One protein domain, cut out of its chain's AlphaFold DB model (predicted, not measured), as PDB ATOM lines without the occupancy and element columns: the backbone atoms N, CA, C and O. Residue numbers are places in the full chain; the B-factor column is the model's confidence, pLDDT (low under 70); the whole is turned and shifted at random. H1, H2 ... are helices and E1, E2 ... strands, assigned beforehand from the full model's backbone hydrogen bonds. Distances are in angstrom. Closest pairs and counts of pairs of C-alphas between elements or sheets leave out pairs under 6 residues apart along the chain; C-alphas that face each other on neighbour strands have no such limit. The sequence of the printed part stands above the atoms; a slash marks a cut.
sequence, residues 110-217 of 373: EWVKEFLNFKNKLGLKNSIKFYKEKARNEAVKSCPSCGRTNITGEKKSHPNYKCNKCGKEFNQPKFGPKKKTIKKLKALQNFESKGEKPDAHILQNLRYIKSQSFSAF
ATOM      1  N   GLU A 110     -72.258 -44.815  26.762       91.81
ATOM      2  CA  GLU A 110     -71.447 -43.723  26.228       91.81
ATOM      3  C   GLU A 110     -69.955 -44.043  26.348       91.81
ATOM      4  O   GLU A 110     -69.225 -43.993  25.356       91.81
ATOM      5  N   TRP A 111     -69.523 -44.534  27.513       92.50
ATOM      6  CA  TRP A 111     -68.153 -44.999  27.714       92.50
ATOM      7  C   TRP A 111     -67.727 -46.061  26.684       92.50
ATOM      8  O   TRP A 111     -66.618 -46.000  26.146       92.50
ATOM      9  N   VAL A 112     -68.593 -47.026  26.344       90.19
ATOM     10  CA  VAL A 112     -68.287 -48.035  25.315       90.19
ATOM     11  C   VAL A 112     -68.133 -47.402  23.937       90.19
ATOM     12  O   VAL A 112     -67.211 -47.774  23.201       90.19
ATOM     13  N   LYS A 113     -69.003 -46.456  23.568       90.06
ATOM     14  CA  LYS A 113     -68.894 -45.735  22.290       90.06
ATOM     15  C   LYS A 113     -67.563 -44.994  22.210       90.06
ATOM     16  O   LYS A 113     -66.829 -45.165  21.230       90.06
ATOM     17  N   GLU A 114     -67.207 -44.250  23.252       92.56
ATOM     18  CA  GLU A 114     -65.934 -43.536  23.349       92.56
ATOM     19  C   GLU A 114     -64.732 -44.487  23.288       92.56
ATOM     20  O   GLU A 114     -63.807 -44.282  22.492       92.56
ATOM     21  N   PHE A 115     -64.766 -45.581  24.053       90.62
ATOM     22  CA  PHE A 115     -63.711 -46.589  24.077       90.62
ATOM     23  C   PHE A 115     -63.496 -47.223  22.700       90.62
ATOM     24  O   PHE A 115     -62.360 -47.313  22.217       90.62
ATOM     25  N   LEU A 116     -64.573 -47.659  22.039       89.88
ATOM     26  CA  LEU A 116     -64.496 -48.270  20.713       89.88
ATOM     27  C   LEU A 116     -63.994 -47.265  19.674       89.88
ATOM     28  O   LEU A 116     -63.154 -47.623  18.844       89.88
ATOM     29  N   ASN A 117     -64.435 -46.008  19.736       89.00
ATOM     30  CA  ASN A 117     -63.941 -44.940  18.869       89.00
ATOM     31  C   ASN A 117     -62.440 -44.703  19.069       89.00
ATOM     32  O   ASN A 117     -61.677 -44.690  18.094       89.00
ATOM     33  N   PHE A 118     -61.991 -44.606  20.321       92.44
ATOM     34  CA  PHE A 118     -60.582 -44.460  20.666       92.44
ATOM     35  C   PHE A 118     -59.739 -45.633  20.143       92.44
ATOM     36  O   PHE A 118     -58.732 -45.421  19.458       92.44
ATOM     37  N   LYS A 119     -60.158 -46.880  20.400       89.38
ATOM     38  CA  LYS A 119     -59.443 -48.085  19.942       89.38
ATOM     39  C   LYS A 119     -59.408 -48.198  18.420       89.38
ATOM     40  O   LYS A 119     -58.352 -48.509  17.869       89.38
ATOM     41  N   ASN A 120     -60.504 -47.875  17.735       86.44
ATOM     42  CA  ASN A 120     -60.554 -47.868  16.274       86.44
ATOM     43  C   ASN A 120     -59.586 -46.831  15.685       86.44
ATOM     44  O   ASN A 120     -58.818 -47.153  14.775       86.44
ATOM     45  N   LYS A 121     -59.557 -45.612  16.243       90.94
ATOM     46  CA  LYS A 121     -58.622 -44.549  15.839       90.94
ATOM     47  C   LYS A 121     -57.167 -44.963  16.074       90.94
ATOM     48  O   LYS A 121     -56.319 -44.777  15.201       90.94
ATOM     49  N   LEU A 122     -56.874 -45.582  17.217       91.56
ATOM     50  CA  LEU A 122     -55.540 -46.102  17.529       91.56
ATOM     51  C   LEU A 122     -55.123 -47.237  16.578       91.56
ATOM     52  O   LEU A 122     -53.999 -47.239  16.073       91.56
ATOM     53  N   GLY A 123     -56.024 -48.179  16.284       89.38
ATOM     54  CA  GLY A 123     -55.786 -49.273  15.340       89.38
ATOM     55  C   GLY A 123     -55.529 -48.787  13.910       89.38
ATOM     56  O   GLY A 123     -54.646 -49.313  13.222       89.38
ATOM     57  N   LEU A 124     -56.231 -47.733  13.481       91.81
ATOM     58  CA  LEU A 124     -55.997 -47.069  12.199       91.81
ATOM     59  C   LEU A 124     -54.600 -46.434  12.145       91.81
ATOM     60  O   LEU A 124     -53.837 -46.723  11.220       91.81
ATOM     61  N   LYS A 125     -54.220 -45.662  13.173       94.50
ATOM     62  CA  LYS A 125     -52.878 -45.062  13.289       94.50
ATOM     63  C   LYS A 125     -51.766 -46.111  13.255       94.50
ATOM     64  O   LYS A 125     -50.781 -45.949  12.533       94.50
ATOM     65  N   ASN A 126     -51.938 -47.217  13.980       91.75
ATOM     66  CA  ASN A 126     -50.983 -48.328  13.983       91.75
ATOM     67  C   ASN A 126     -50.869 -48.991  12.607       91.75
ATOM     68  O   ASN A 126     -49.762 -49.290  12.158       91.75
ATOM     69  N   SER A 127     -51.990 -49.162  11.903       91.31
ATOM     70  CA  SER A 127     -51.995 -49.690  10.535       91.31
ATOM     71  C   SER A 127     -51.241 -48.765   9.577       91.31
ATOM     72  O   SER A 127     -50.418 -49.226   8.787       91.31
ATOM     73  N   ILE A 128     -51.456 -47.450   9.677       94.69
ATOM     74  CA  ILE A 128     -50.723 -46.447   8.890       94.69
ATOM     75  C   ILE A 128     -49.224 -46.516   9.191       94.69
ATOM     76  O   ILE A 128     -48.420 -46.562   8.259       94.69
ATOM     77  N   LYS A 129     -48.834 -46.577  10.470       96.00
ATOM     78  CA  LYS A 129     -47.430 -46.723  10.883       96.00
ATOM     79  C   LYS A 129     -46.799 -47.994  10.303       96.00
ATOM     80  O   LYS A 129     -45.746 -47.906   9.677       96.00
ATOM     81  N   PHE A 130     -47.478 -49.136  10.418       94.19
ATOM     82  CA  PHE A 130     -47.029 -50.407   9.848       94.19
ATOM     83  C   PHE A 130     -46.803 -50.310   8.335       94.19
ATOM     84  O   PHE A 130     -45.758 -50.718   7.834       94.19
ATOM     85  N   TYR A 131     -47.749 -49.735   7.585       94.06
ATOM     86  CA  TYR A 131     -47.594 -49.592   6.136       94.06
ATOM     87  C   TYR A 131     -46.521 -48.563   5.744       94.06
ATOM     88  O   TYR A 131     -45.902 -48.736   4.694       94.06
ATOM     89  N   LYS A 132     -46.241 -47.547   6.575       95.12
ATOM     90  CA  LYS A 132     -45.087 -46.642   6.398       95.12
ATOM     91  C   LYS A 132     -43.761 -47.384   6.567       95.12
ATOM     92  O   LYS A 132     -42.892 -47.263   5.711       95.12
ATOM     93  N   GLU A 133     -43.612 -48.170   7.630       94.44
ATOM     94  CA  GLU A 133     -42.409 -48.982   7.872       94.44
ATOM     95  C   GLU A 133     -42.224 -50.033   6.775       94.44
ATOM     96  O   GLU A 133     -41.154 -50.142   6.180       94.44
ATOM     97  N   LYS A 134     -43.302 -50.730   6.407       93.19
ATOM     98  CA  LYS A 134     -43.297 -51.683   5.296       93.19
ATOM     99  C   LYS A 134     -42.905 -51.025   3.973       93.19
ATOM    100  O   LYS A 134     -42.155 -51.617   3.207       93.19
ATOM    101  N   ALA A 135     -43.368 -49.805   3.704       92.81
ATOM    102  CA  ALA A 135     -42.977 -49.069   2.507       92.81
ATOM    103  C   ALA A 135     -41.478 -48.717   2.486       92.81
ATOM    104  O   ALA A 135     -40.876 -48.743   1.416       92.81
ATOM    105  N   ARG A 136     -40.873 -48.427   3.646       91.06
ATOM    106  CA  ARG A 136     -39.423 -48.191   3.761       91.06
ATOM    107  C   ARG A 136     -38.620 -49.472   3.525       91.06
ATOM    108  O   ARG A 136     -37.617 -49.431   2.825       91.06
ATOM    109  N   ASN A 137     -39.093 -50.597   4.059       91.94
ATOM    110  CA  ASN A 137     -38.363 -51.867   4.019       91.94
ATOM    111  C   ASN A 137     -38.548 -52.638   2.696       91.94
ATOM    112  O   ASN A 137     -37.668 -53.386   2.288       91.94
ATOM    113  N   GLU A 138     -39.676 -52.468   1.993       91.75
ATOM    114  CA  GLU A 138     -39.956 -53.125   0.704       91.75
ATOM    115  C   GLU A 138     -39.452 -52.310  -0.501       91.75
ATOM    116  O   GLU A 138     -40.217 -52.032  -1.434       91.75
ATOM    117  N   ALA A 139     -38.176 -51.923  -0.491       89.44
ATOM    118  CA  ALA A 139     -37.557 -51.259  -1.631       89.44
ATOM    119  C   ALA A 139     -37.465 -52.226  -2.822       89.44
ATOM    120  O   ALA A 139     -36.773 -53.242  -2.782       89.44
ATOM    121  N   VAL A 140     -38.179 -51.913  -3.900       92.44
ATOM    122  CA  VAL A 140     -38.117 -52.637  -5.170       92.44
ATOM    123  C   VAL A 140     -37.453 -51.772  -6.228       92.44
ATOM    124  O   VAL A 140     -37.682 -50.562  -6.301       92.44
ATOM    125  N   LYS A 141     -36.636 -52.413  -7.065       93.50
ATOM    126  CA  LYS A 141     -36.073 -51.788  -8.261       93.50
ATOM    127  C   LYS A 141     -37.211 -51.423  -9.215       93.50
ATOM    128  O   LYS A 141     -38.129 -52.212  -9.442       93.50
ATOM    129  N   SER A 142     -37.156 -50.222  -9.770       94.25
ATOM    130  CA  SER A 142     -38.136 -49.717 -10.725       94.25
ATOM    131  C   SER A 142     -37.468 -48.886 -11.813       94.25
ATOM    132  O   SER A 142     -36.401 -48.308 -11.611       94.25
ATOM    133  N   CYS A 143     -38.099 -48.832 -12.982       93.94
ATOM    134  CA  CYS A 143     -37.655 -47.989 -14.079       93.94
ATOM    135  C   CYS A 143     -37.701 -46.509 -13.654       93.94
ATOM    136  O   CYS A 143     -38.774 -46.040 -13.259       93.94
ATOM    137  N   PRO A 144     -36.599 -45.748 -13.777       94.81
ATOM    138  CA  PRO A 144     -36.558 -44.343 -13.375       94.81
ATOM    139  C   PRO A 144     -37.492 -43.456 -14.211       94.81
ATOM    140  O   PRO A 144     -38.014 -42.473 -13.698       94.81
ATOM    141  N   SER A 145     -37.761 -43.825 -15.466       95.06
ATOM    142  CA  SER A 145     -38.633 -43.046 -16.354       95.06
ATOM    143  C   SER A 145     -40.129 -43.265 -16.121       95.06
ATOM    144  O   SER A 145     -40.894 -42.314 -16.198       95.06
ATOM    145  N   CYS A 146     -40.577 -44.504 -15.878       92.94
ATOM    146  CA  CYS A 146     -42.015 -44.810 -15.790       92.94
ATOM    147  C   CYS A 146     -42.465 -45.426 -14.453       92.94
ATOM    148  O   CYS A 146     -43.648 -45.733 -14.278       92.94
ATOM    149  N   GLY A 147     -41.544 -45.662 -13.514       90.50
ATOM    150  CA  GLY A 147     -41.822 -46.206 -12.179       90.50
ATOM    151  C   GLY A 147     -42.302 -47.663 -12.149       90.50
ATOM    152  O   GLY A 147     -42.773 -48.137 -11.113       90.50
ATOM    153  N   ARG A 148     -42.242 -48.396 -13.269       92.94
ATOM    154  CA  ARG A 148     -42.636 -49.814 -13.330       92.94
ATOM    155  C   ARG A 148     -41.534 -50.708 -12.773       92.94
ATOM    156  O   ARG A 148     -40.363 -50.496 -13.053       92.94
ATOM    157  N   THR A 149     -41.925 -51.735 -12.025       92.75
ATOM    158  CA  THR A 149     -41.008 -52.713 -11.412       92.75
ATOM    159  C   THR A 149     -40.625 -53.857 -12.349       92.75
ATOM    160  O   THR A 149     -39.750 -54.642 -12.015       92.75
ATOM    161  N   ASN A 150     -41.294 -53.977 -13.502       94.19
ATOM    162  CA  ASN A 150     -40.975 -54.983 -14.509       94.19
ATOM    163  C   ASN A 150     -39.796 -54.486 -15.359       94.19
ATOM    164  O   ASN A 150     -39.986 -53.700 -16.294       94.19
ATOM    165  N   ILE A 151     -38.589 -54.876 -14.955       93.31
ATOM    166  CA  ILE A 151     -37.323 -54.538 -15.606       93.31
ATOM    167  C   ILE A 151     -36.530 -55.833 -15.805       93.31
ATOM    168  O   ILE A 151     -36.511 -56.681 -14.912       93.31
ATOM    169  N   THR A 152     -35.896 -55.989 -16.958       92.12
ATOM    170  CA  THR A 152     -34.915 -57.048 -17.230       92.12
ATOM    171  C   THR A 152     -33.520 -56.499 -16.965       92.12
ATOM    172  O   THR A 152     -33.291 -55.301 -17.138       92.12
ATOM    173  N   GLY A 153     -32.606 -57.340 -16.475       82.75
ATOM    174  CA  GLY A 153     -31.209 -56.959 -16.269       82.75
ATOM    175  C   GLY A 153     -30.271 -57.964 -16.922       82.75
ATOM    176  O   GLY A 153     -30.386 -59.159 -16.650       82.75
ATOM    177  N   GLU A 154     -29.359 -57.485 -17.763       65.50
ATOM    178  CA  GLU A 154     -28.286 -58.295 -18.345       65.50
ATOM    179  C   GLU A 154     -27.048 -58.203 -17.448       65.50
ATOM    180  O   GLU A 154     -26.667 -57.131 -16.987       65.50
ATOM    181  N   LYS A 155     -26.426 -59.346 -17.133       57.91
ATOM    182  CA  LYS A 155     -25.337 -59.412 -16.142       57.91
ATOM    183  C   LYS A 155     -23.969 -58.936 -16.661       57.91
ATOM    184  O   LYS A 155     -23.020 -59.024 -15.887       57.91
ATOM    185  N   LYS A 156     -23.817 -58.491 -17.918       69.00
ATOM    186  CA  LYS A 156     -22.476 -58.250 -18.506       69.00
ATOM    187  C   LYS A 156     -22.345 -57.099 -19.527       69.00
ATOM    188  O   LYS A 156     -21.234 -56.862 -19.980       69.00
ATOM    189  N   SER A 157     -23.408 -56.372 -19.865       62.75
ATOM    190  CA  SER A 157     -23.417 -55.335 -20.915       62.75
ATOM    191  C   SER A 157     -23.997 -54.024 -20.377       62.75
ATOM    192  O   SER A 157     -25.064 -54.009 -19.768       62.75
ATOM    193  N   HIS A 158     -23.307 -52.901 -20.606       67.38
ATOM    194  CA  HIS A 158     -23.912 -51.580 -20.445       67.38
ATOM    195  C   HIS A 158     -24.834 -51.319 -21.645       67.38
ATOM    196  O   HIS A 158     -24.349 -51.411 -22.773       67.38
ATOM    197  N   PRO A 159     -26.117 -50.960 -21.446       72.12
ATOM    198  CA  PRO A 159     -26.798 -50.662 -20.180       72.12
ATOM    199  C   PRO A 159     -27.329 -51.888 -19.411       72.12
ATOM    200  O   PRO A 159     -27.979 -52.769 -19.961       72.12
ATOM    201  N   ASN A 160     -27.161 -51.868 -18.084       83.81
ATOM    202  CA  ASN A 160     -27.431 -53.020 -17.207       83.81
ATOM    203  C   ASN A 160     -28.919 -53.393 -17.047       83.81
ATOM    204  O   ASN A 160     -29.224 -54.462 -16.511       83.81
ATOM    205  N   TYR A 161     -29.852 -52.507 -17.417       90.94
ATOM    206  CA  TYR A 161     -31.291 -52.736 -17.264       90.94
ATOM    207  C   TYR A 161     -32.104 -52.152 -18.420       90.94
ATOM    208  O   TYR A 161     -31.832 -51.049 -18.895       90.94
ATOM    209  N   LYS A 162     -33.195 -52.839 -18.774       92.94
ATOM    210  CA  LYS A 162     -34.207 -52.383 -19.734       92.94
ATOM    211  C   LYS A 162     -35.600 -52.475 -19.126       92.94
ATOM    212  O   LYS A 162     -35.952 -53.446 -18.453       92.94
ATOM    213  N   CYS A 163     -36.425 -51.445 -19.312       94.62
ATOM    214  CA  CYS A 163     -37.815 -51.511 -18.871       94.62
ATOM    215  C   CYS A 163     -38.683 -52.213 -19.913       94.62
ATOM    216  O   CYS A 163     -38.912 -51.671 -20.991       94.62
ATOM    217  N   ASN A 164     -39.307 -53.322 -19.522       95.12
ATOM    218  CA  ASN A 164     -40.220 -54.082 -20.384       95.12
ATOM    219  C   ASN A 164     -41.473 -53.306 -20.812       95.12
ATOM    220  O   ASN A 164     -42.181 -53.736 -21.712       95.12
ATOM    221  N   LYS A 165     -41.796 -52.185 -20.146       95.19
ATOM    222  CA  LYS A 165     -42.971 -51.378 -20.494       95.19
ATOM    223  C   LYS A 165     -42.653 -50.237 -21.456       95.19
ATOM    224  O   LYS A 165     -43.374 -50.056 -22.423       95.19
ATOM    225  N   CYS A 166     -41.673 -49.398 -21.127       95.75
ATOM    226  CA  CYS A 166     -41.383 -48.194 -21.914       95.75
ATOM    227  C   CYS A 166     -40.157 -48.337 -22.817       95.75
ATOM    228  O   CYS A 166     -39.760 -47.352 -23.426       95.75
ATOM    229  N   GLY A 167     -39.509 -49.505 -22.843       94.31
ATOM    230  CA  GLY A 167     -38.343 -49.792 -23.680       94.31
ATOM    231  C   GLY A 167     -37.046 -49.103 -23.252       94.31
ATOM    232  O   GLY A 167     -35.982 -49.533 -23.673       94.31
ATOM    233  N   LYS A 168     -37.113 -48.075 -22.397       95.38
ATOM    234  CA  LYS A 168     -35.943 -47.298 -21.976       95.38
ATOM    235  C   LYS A 168     -34.918 -48.155 -21.241       95.38
ATOM    236  O   LYS A 168     -35.268 -48.912 -20.327       95.38
ATOM    237  N   GLU A 169     -33.667 -47.939 -21.609       94.25
ATOM    238  CA  GLU A 169     -32.488 -48.574 -21.040       94.25
ATOM    239  C   GLU A 169     -31.822 -47.631 -20.027       94.25
ATOM    240  O   GLU A 169     -31.864 -46.409 -20.179       94.25
ATOM    241  N   PHE A 170     -31.307 -48.171 -18.921       93.25
ATOM    242  CA  PHE A 170     -30.742 -47.374 -17.827       93.25
ATOM    243  C   PHE A 170     -29.773 -48.190 -16.967       93.25
ATOM    244  O   PHE A 170     -29.937 -49.389 -16.767       93.25
ATOM    245  N   ASN A 171     -28.776 -47.514 -16.392       92.19
ATOM    246  CA  ASN A 171     -27.746 -48.165 -15.575       92.19
ATOM    247  C   ASN A 171     -28.156 -48.347 -14.107       92.19
ATOM    248  O   ASN A 171     -27.782 -49.338 -13.480       92.19
ATOM    249  N   GLN A 172     -28.937 -47.413 -13.554       93.00
ATOM    250  CA  GLN A 172     -29.351 -47.431 -12.150       93.00
ATOM    251  C   GLN A 172     -30.882 -47.426 -12.028       93.00
ATOM    252  O   GLN A 172     -31.531 -46.444 -12.403       93.00
ATOM    253  N   PRO A 173     -31.500 -48.511 -11.524       93.88
ATOM    254  CA  PRO A 173     -32.925 -48.509 -11.239       93.88
ATOM    255  C   PRO A 173     -33.228 -47.578 -10.062       93.88
ATOM    256  O   PRO A 173     -32.461 -47.486  -9.105       93.88
ATOM    257  N   LYS A 174     -34.406 -46.952 -10.080       94.56
ATOM    258  CA  LYS A 174     -34.917 -46.220  -8.920       94.56
ATOM    259  C   LYS A 174     -35.423 -47.218  -7.887       94.56
ATOM    260  O   LYS A 174     -36.257 -48.069  -8.206       94.56
ATOM    261  N   PHE A 175     -34.969 -47.090  -6.648       92.81
ATOM    262  CA  PHE A 175     -35.509 -47.852  -5.531       92.81
ATOM    263  C   PHE A 175     -36.704 -47.113  -4.941       92.81
ATOM    264  O   PHE A 175     -36.655 -45.911  -4.683       92.81
ATOM    265  N   GLY A 176     -37.803 -47.830  -4.752       91.31
ATOM    266  CA  GLY A 176     -38.990 -47.273  -4.123       91.31
ATOM    267  C   GLY A 176     -39.879 -48.358  -3.536       91.31
ATOM    268  O   GLY A 176     -39.683 -49.537  -3.829       91.31
ATOM    269  N   PRO A 177     -40.871 -47.990  -2.715       92.94
ATOM    270  CA  PRO A 177     -41.788 -48.964  -2.150       92.94
ATOM    271  C   PRO A 177     -42.614 -49.648  -3.242       92.94
ATOM    272  O   PRO A 177     -42.966 -49.039  -4.258       92.94
ATOM    273  N   LYS A 178     -43.058 -50.881  -2.990       92.25
ATOM    274  CA  LYS A 178     -44.049 -51.547  -3.850       92.25
ATOM    275  C   LYS A 178     -45.293 -50.666  -4.040       92.25
ATOM    276  O   LYS A 178     -45.923 -50.241  -3.070       92.25
ATOM    277  N   LYS A 179     -45.739 -50.484  -5.293       90.56
ATOM    278  CA  LYS A 179     -46.931 -49.674  -5.645       90.56
ATOM    279  C   LYS A 179     -48.185 -50.074  -4.856       90.56
ATOM    280  O   LYS A 179     -48.957 -49.209  -4.448       90.56
ATOM    281  N   LYS A 180     -48.374 -51.376  -4.603       91.31
ATOM    282  CA  LYS A 180     -49.483 -51.908  -3.789       91.31
ATOM    283  C   LYS A 180     -49.432 -51.387  -2.346       91.31
ATOM    284  O   LYS A 180     -50.470 -51.017  -1.809       91.31
ATOM    285  N   THR A 181     -48.246 -51.322  -1.745       92.62
ATOM    286  CA  THR A 181     -48.021 -50.815  -0.382       92.62
ATOM    287  C   THR A 181     -48.305 -49.312  -0.311       92.62
ATOM    288  O   THR A 181     -49.062 -48.884   0.556       92.62
ATOM    289  N   ILE A 182     -47.828 -48.527  -1.288       92.44
ATOM    290  CA  ILE A 182     -48.125 -47.082  -1.385       92.44
ATOM    291  C   ILE A 182     -49.625 -46.831  -1.556       92.44
ATOM    292  O   ILE A 182     -50.179 -45.971  -0.877       92.44
ATOM    293  N   LYS A 183     -50.298 -47.583  -2.442       92.50
ATOM    294  CA  LYS A 183     -51.746 -47.445  -2.664       92.50
ATOM    295  C   LYS A 183     -52.526 -47.680  -1.368       92.50
ATOM    296  O   LYS A 183     -53.379 -46.868  -1.033       92.50
ATOM    297  N   LYS A 184     -52.196 -48.740  -0.617       92.19
ATOM    298  CA  LYS A 184     -52.820 -49.031   0.686       92.19
ATOM    299  C   LYS A 184     -52.559 -47.934   1.715       92.19
ATOM    300  O   LYS A 184     -53.481 -47.541   2.418       92.19
ATOM    301  N   LEU A 185     -51.323 -47.443   1.799       94.25
ATOM    302  CA  LEU A 185     -50.961 -46.371   2.722       94.25
ATOM    303  C   LEU A 185     -51.756 -45.090   2.428       94.25
ATOM    304  O   LEU A 185     -52.387 -44.559   3.334       94.25
ATOM    305  N   LYS A 186     -51.792 -44.649   1.162       93.31
ATOM    306  CA  LYS A 186     -52.570 -43.473   0.740       93.31
ATOM    307  C   LYS A 186     -54.057 -43.635   1.040       93.31
ATOM    308  O   LYS A 186     -54.667 -42.720   1.568       93.31
ATOM    309  N   ALA A 187     -54.616 -44.810   0.760       91.31
ATOM    310  CA  ALA A 187     -56.015 -45.108   1.041       91.31
ATOM    311  C   ALA A 187     -56.344 -44.976   2.543       91.31
ATOM    312  O   ALA A 187     -57.323 -44.332   2.905       91.31
ATOM    313  N   LEU A 188     -55.490 -45.508   3.427       91.94
ATOM    314  CA  LEU A 188     -55.657 -45.359   4.879       91.94
ATOM    315  C   LEU A 188     -55.515 -43.900   5.344       91.94
ATOM    316  O   LEU A 188     -56.284 -43.463   6.192       91.94
ATOM    317  N   GLN A 189     -54.560 -43.149   4.788       93.81
ATOM    318  CA  GLN A 189     -54.361 -41.732   5.120       93.81
ATOM    319  C   GLN A 189     -55.525 -40.855   4.647       93.81
ATOM    320  O   GLN A 189     -55.951 -39.958   5.372       93.81
ATOM    321  N   ASN A 190     -56.068 -41.121   3.458       92.12
ATOM    322  CA  ASN A 190     -57.254 -40.435   2.958       92.12
ATOM    323  C   ASN A 190     -58.472 -40.732   3.837       92.12
ATOM    324  O   ASN A 190     -59.194 -39.811   4.199       92.12
ATOM    325  N   PHE A 191     -58.672 -41.995   4.229       90.69
ATOM    326  CA  PHE A 191     -59.741 -42.368   5.155       90.69
ATOM    327  C   PHE A 191     -59.606 -41.636   6.501       90.69
ATOM    328  O   PHE A 191     -60.589 -41.101   7.003       90.69
ATOM    329  N   GLU A 192     -58.391 -41.558   7.059       92.50
ATOM    330  CA  GLU A 192     -58.121 -40.852   8.321       92.50
ATOM    331  C   GLU A 192     -58.367 -39.336   8.230       92.50
ATOM    332  O   GLU A 192     -58.886 -38.754   9.176       92.50
ATOM    333  N   SER A 193     -57.987 -38.695   7.118       92.75
ATOM    334  CA  SER A 193     -58.003 -37.227   6.983       92.75
ATOM    335  C   SER A 193     -59.282 -36.651   6.376       92.75
ATOM    336  O   SER A 193     -59.678 -35.550   6.743       92.75
ATOM    337  N   LYS A 194     -59.916 -37.364   5.440       89.94
ATOM    338  CA  LYS A 194     -61.033 -36.849   4.632       89.94
ATOM    339  C   LYS A 194     -62.365 -37.545   4.893       89.94
ATOM    340  O   LYS A 194     -63.373 -37.132   4.332       89.94
ATOM    341  N   GLY A 195     -62.378 -38.635   5.665       86.06
ATOM    342  CA  GLY A 195     -63.588 -39.440   5.861       86.06
ATOM    343  C   GLY A 195     -64.132 -40.060   4.566       86.06
ATOM    344  O   GLY A 195     -65.322 -40.357   4.481       86.06
ATOM    345  N   GLU A 196     -63.285 -40.240   3.542       86.19
ATOM    346  CA  GLU A 196     -63.678 -40.850   2.265       86.19
ATOM    347  C   GLU A 196     -64.294 -42.242   2.490       86.19
ATOM    348  O   GLU A 196     -63.868 -42.995   3.371       86.19
ATOM    349  N   LYS A 197     -65.286 -42.621   1.670       82.25
ATOM    350  CA  LYS A 197     -65.889 -43.959   1.752       82.25
ATOM    351  C   LYS A 197     -64.797 -45.025   1.560       82.25
ATOM    352  O   LYS A 197     -64.069 -44.976   0.568       82.25
ATOM    353  N   PRO A 198     -64.669 -45.995   2.480       81.44
ATOM    354  CA  PRO A 198     -63.602 -46.978   2.410       81.44
ATOM    355  C   PRO A 198     -63.804 -47.919   1.218       81.44
ATOM    356  O   PRO A 198     -64.891 -48.465   1.029       81.44
ATOM    357  N   ASP A 199     -62.744 -48.158   0.440       85.81
ATOM    358  CA  ASP A 199     -62.762 -49.214  -0.575       85.81
ATOM    359  C   ASP A 199     -62.847 -50.616   0.073       85.81
ATOM    360  O   ASP A 199     -62.669 -50.780   1.284       85.81
ATOM    361  N   ALA A 200     -63.095 -51.658  -0.729       82.06
ATOM    362  CA  ALA A 200     -63.222 -53.037  -0.239       82.06
ATOM    363  C   ALA A 200     -62.016 -53.515   0.599       82.06
ATOM    364  O   ALA A 200     -62.170 -54.288   1.547       82.06
ATOM    365  N   HIS A 201     -60.811 -53.039   0.285       77.62
ATOM    366  CA  HIS A 201     -59.600 -53.408   1.006       77.62
ATOM    367  C   HIS A 201     -59.481 -52.650   2.339       77.62
ATOM    368  O   HIS A 201     -59.088 -53.229   3.354       77.62
ATOM    369  N   ILE A 202     -59.825 -51.360   2.367       82.88
ATOM    370  CA  ILE A 202     -59.923 -50.584   3.609       82.88
ATOM    371  C   ILE A 202     -61.000 -51.192   4.508       82.88
ATOM    372  O   ILE A 202     -60.750 -51.373   5.696       82.88
ATOM    373  N   LEU A 203     -62.144 -51.603   3.953       83.56
ATOM    374  CA  LEU A 203     -63.201 -52.292   4.696       83.56
ATOM    375  C   LEU A 203     -62.688 -53.558   5.389       83.56
ATOM    376  O   LEU A 203     -63.030 -53.787   6.546       83.56
ATOM    377  N   GLN A 204     -61.836 -54.357   4.740       84.88
ATOM    378  CA  GLN A 204     -61.230 -55.532   5.374       84.88
ATOM    379  C   GLN A 204     -60.323 -55.151   6.558       84.88
ATOM    380  O   GLN A 204     -60.439 -55.746   7.631       84.88
ATOM    381  N   ASN A 205     -59.468 -54.133   6.400       84.12
ATOM    382  CA  ASN A 205     -58.629 -53.626   7.494       84.12
ATOM    383  C   ASN A 205     -59.473 -53.057   8.645       84.12
ATOM    384  O   ASN A 205     -59.190 -53.326   9.809       84.12
ATOM    385  N   LEU A 206     -60.530 -52.302   8.335       84.88
ATOM    386  CA  LEU A 206     -61.439 -51.744   9.334       84.88
ATOM    387  C   LEU A 206     -62.215 -52.840  10.062       84.88
ATOM    388  O   LEU A 206     -62.374 -52.748  11.272       84.88
ATOM    389  N   ARG A 207     -62.659 -53.898   9.369       88.50
ATOM    390  CA  ARG A 207     -63.271 -55.077  10.008       88.50
ATOM    391  C   ARG A 207     -62.310 -55.722  11.000       88.50
ATOM    392  O   ARG A 207     -62.717 -56.032  12.114       88.50
ATOM    393  N   TYR A 208     -61.039 -55.863  10.625       88.00
ATOM    394  CA  TYR A 208     -60.012 -56.383  11.523       88.00
ATOM    395  C   TYR A 208     -59.801 -55.473  12.744       88.00
ATOM    396  O   TYR A 208     -59.890 -55.950  13.870       88.00
ATOM    397  N   ILE A 209     -59.621 -54.162  12.547       86.94
ATOM    398  CA  ILE A 209     -59.467 -53.181  13.640       86.94
ATOM    399  C   ILE A 209     -60.685 -53.186  14.571       86.94
ATOM    400  O   ILE A 209     -60.529 -53.217  15.791       86.94
ATOM    401  N   LYS A 210     -61.900 -53.204  14.012       87.31
ATOM    402  CA  LYS A 210     -63.144 -53.287  14.787       87.31
ATOM    403  C   LYS A 210     -63.212 -54.587  15.583       87.31
ATOM    404  O   LYS A 210     -63.554 -54.549  16.757       87.31
ATOM    405  N   SER A 211     -62.821 -55.714  14.986       87.19
ATOM    406  CA  SER A 211     -62.741 -57.000  15.684       87.19
ATOM    407  C   SER A 211     -61.735 -56.974  16.837       87.19
ATOM    408  O   SER A 211     -62.028 -57.524  17.894       87.19
ATOM    409  N   GLN A 212     -60.573 -56.331  16.670       88.44
ATOM    410  CA  GLN A 212     -59.594 -56.175  17.751       88.44
ATOM    411  C   GLN A 212     -60.128 -55.285  18.878       88.44
ATOM    412  O   GLN A 212     -60.007 -55.633  20.049       88.44
ATOM    413  N   SER A 213     -60.733 -54.150  18.522       89.25
ATOM    414  CA  SER A 213     -61.305 -53.197  19.480       89.25
ATOM    415  C   SER A 213     -62.436 -53.834  20.279       89.25
ATOM    416  O   SER A 213     -62.456 -53.736  21.503       89.25
ATOM    417  N   PHE A 214     -63.321 -54.562  19.596       88.75
ATOM    418  CA  PHE A 214     -64.388 -55.316  20.234       88.75
ATOM    419  C   PHE A 214     -63.830 -56.424  21.127       88.75
ATOM    420  O   PHE A 214     -64.238 -56.528  22.272       88.75
ATOM    421  N   SER A 215     -62.833 -57.194  20.680       88.56
ATOM    422  CA  SER A 215     -62.196 -58.197  21.542       88.56
ATOM    423  C   SER A 215     -61.542 -57.588  22.784       88.56
ATOM    424  O   SER A 215     -61.553 -58.227  23.833       88.56
ATOM    425  N   ALA A 216     -60.945 -56.398  22.676       89.69
ATOM    426  CA  ALA A 216     -60.367 -55.701  23.819       89.69
ATOM    427  C   ALA A 216     -61.459 -55.268  24.805       89.69
ATOM    428  O   ALA A 216     -61.303 -55.479  26.002       89.69
ATOM    429  N   PHE A 217     -62.571 -54.733  24.293       93.19
ATOM    430  CA  PHE A 217     -63.758 -54.414  25.086       93.19
ATOM    431  C   PHE A 217     -64.314 -55.659  25.793       93.19
ATOM    432  O   PHE A 217     -64.453 -55.650  27.013       93.19
TER     433      PHE A 217
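What this domain is: This is residues 110 to 217 of the 373 residues of an uncharacterized protein of Candidatus Lokiarchaeota archaeon (UniProt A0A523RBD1). A long helix, H1, runs along a rod; H2 folds back beside its later part and H3 crosses its earlier part, while a small head of two short two-stranded ribbons, E1 with E4 and E2 with E3, extends the rod at the other end. The printed part has 108 residues, with three named helices and four named strands in the order H1 E1 E2 E3 E4 H2 H3, mostly helix; both sheets are antiparallel. It is only just loose, close to extended, with a radius of gyration of the C-alphas of 19.6 A and spans of 68 by 23 by 18 A.

Where its parts are: Find C-alpha 110 at (-71.447, -43.723, 26.228); from there H1 runs 40.7 A to residue 137. Next come E1, residues 139 to 142, E2, 151 to 153, E3, 161 to 163, and E4, 174 to 177. H2, residues 179 to 194, is 21.7 A long; H3, residues 200 to 217, runs 25.4 A to C-alpha 217 at (-63.758, -54.414, 25.086).

How they stand to each other: Look at residues 124 to 135 of H1: they touch H2, closest at C-alphas Tyr 131 and Leu 185, 5.8 A, at a shallow tilt of 31 degrees, opposite ways. Residues 112 to 124 touch H3, closest at C-alphas Lys 119 and Ser 213, 5.5 A, at a steep tilt of 52 degrees. In H1, H2 and H3 every O i to N i+4 pair is within hydrogen-bond range. Between E1 and E4, N 140 and O 176 are 2.8 A apart; in the hairpin E2 and E3, N 152 and O 162 are 3.0 A apart, both within hydrogen-bond range.

The domain as a whole: The C-alphas farthest apart, Glu 110 and Ser 157, are 68.3 A apart. The printed part has no cut and no long link; pLDDT is under 70 at residues 154 to 158.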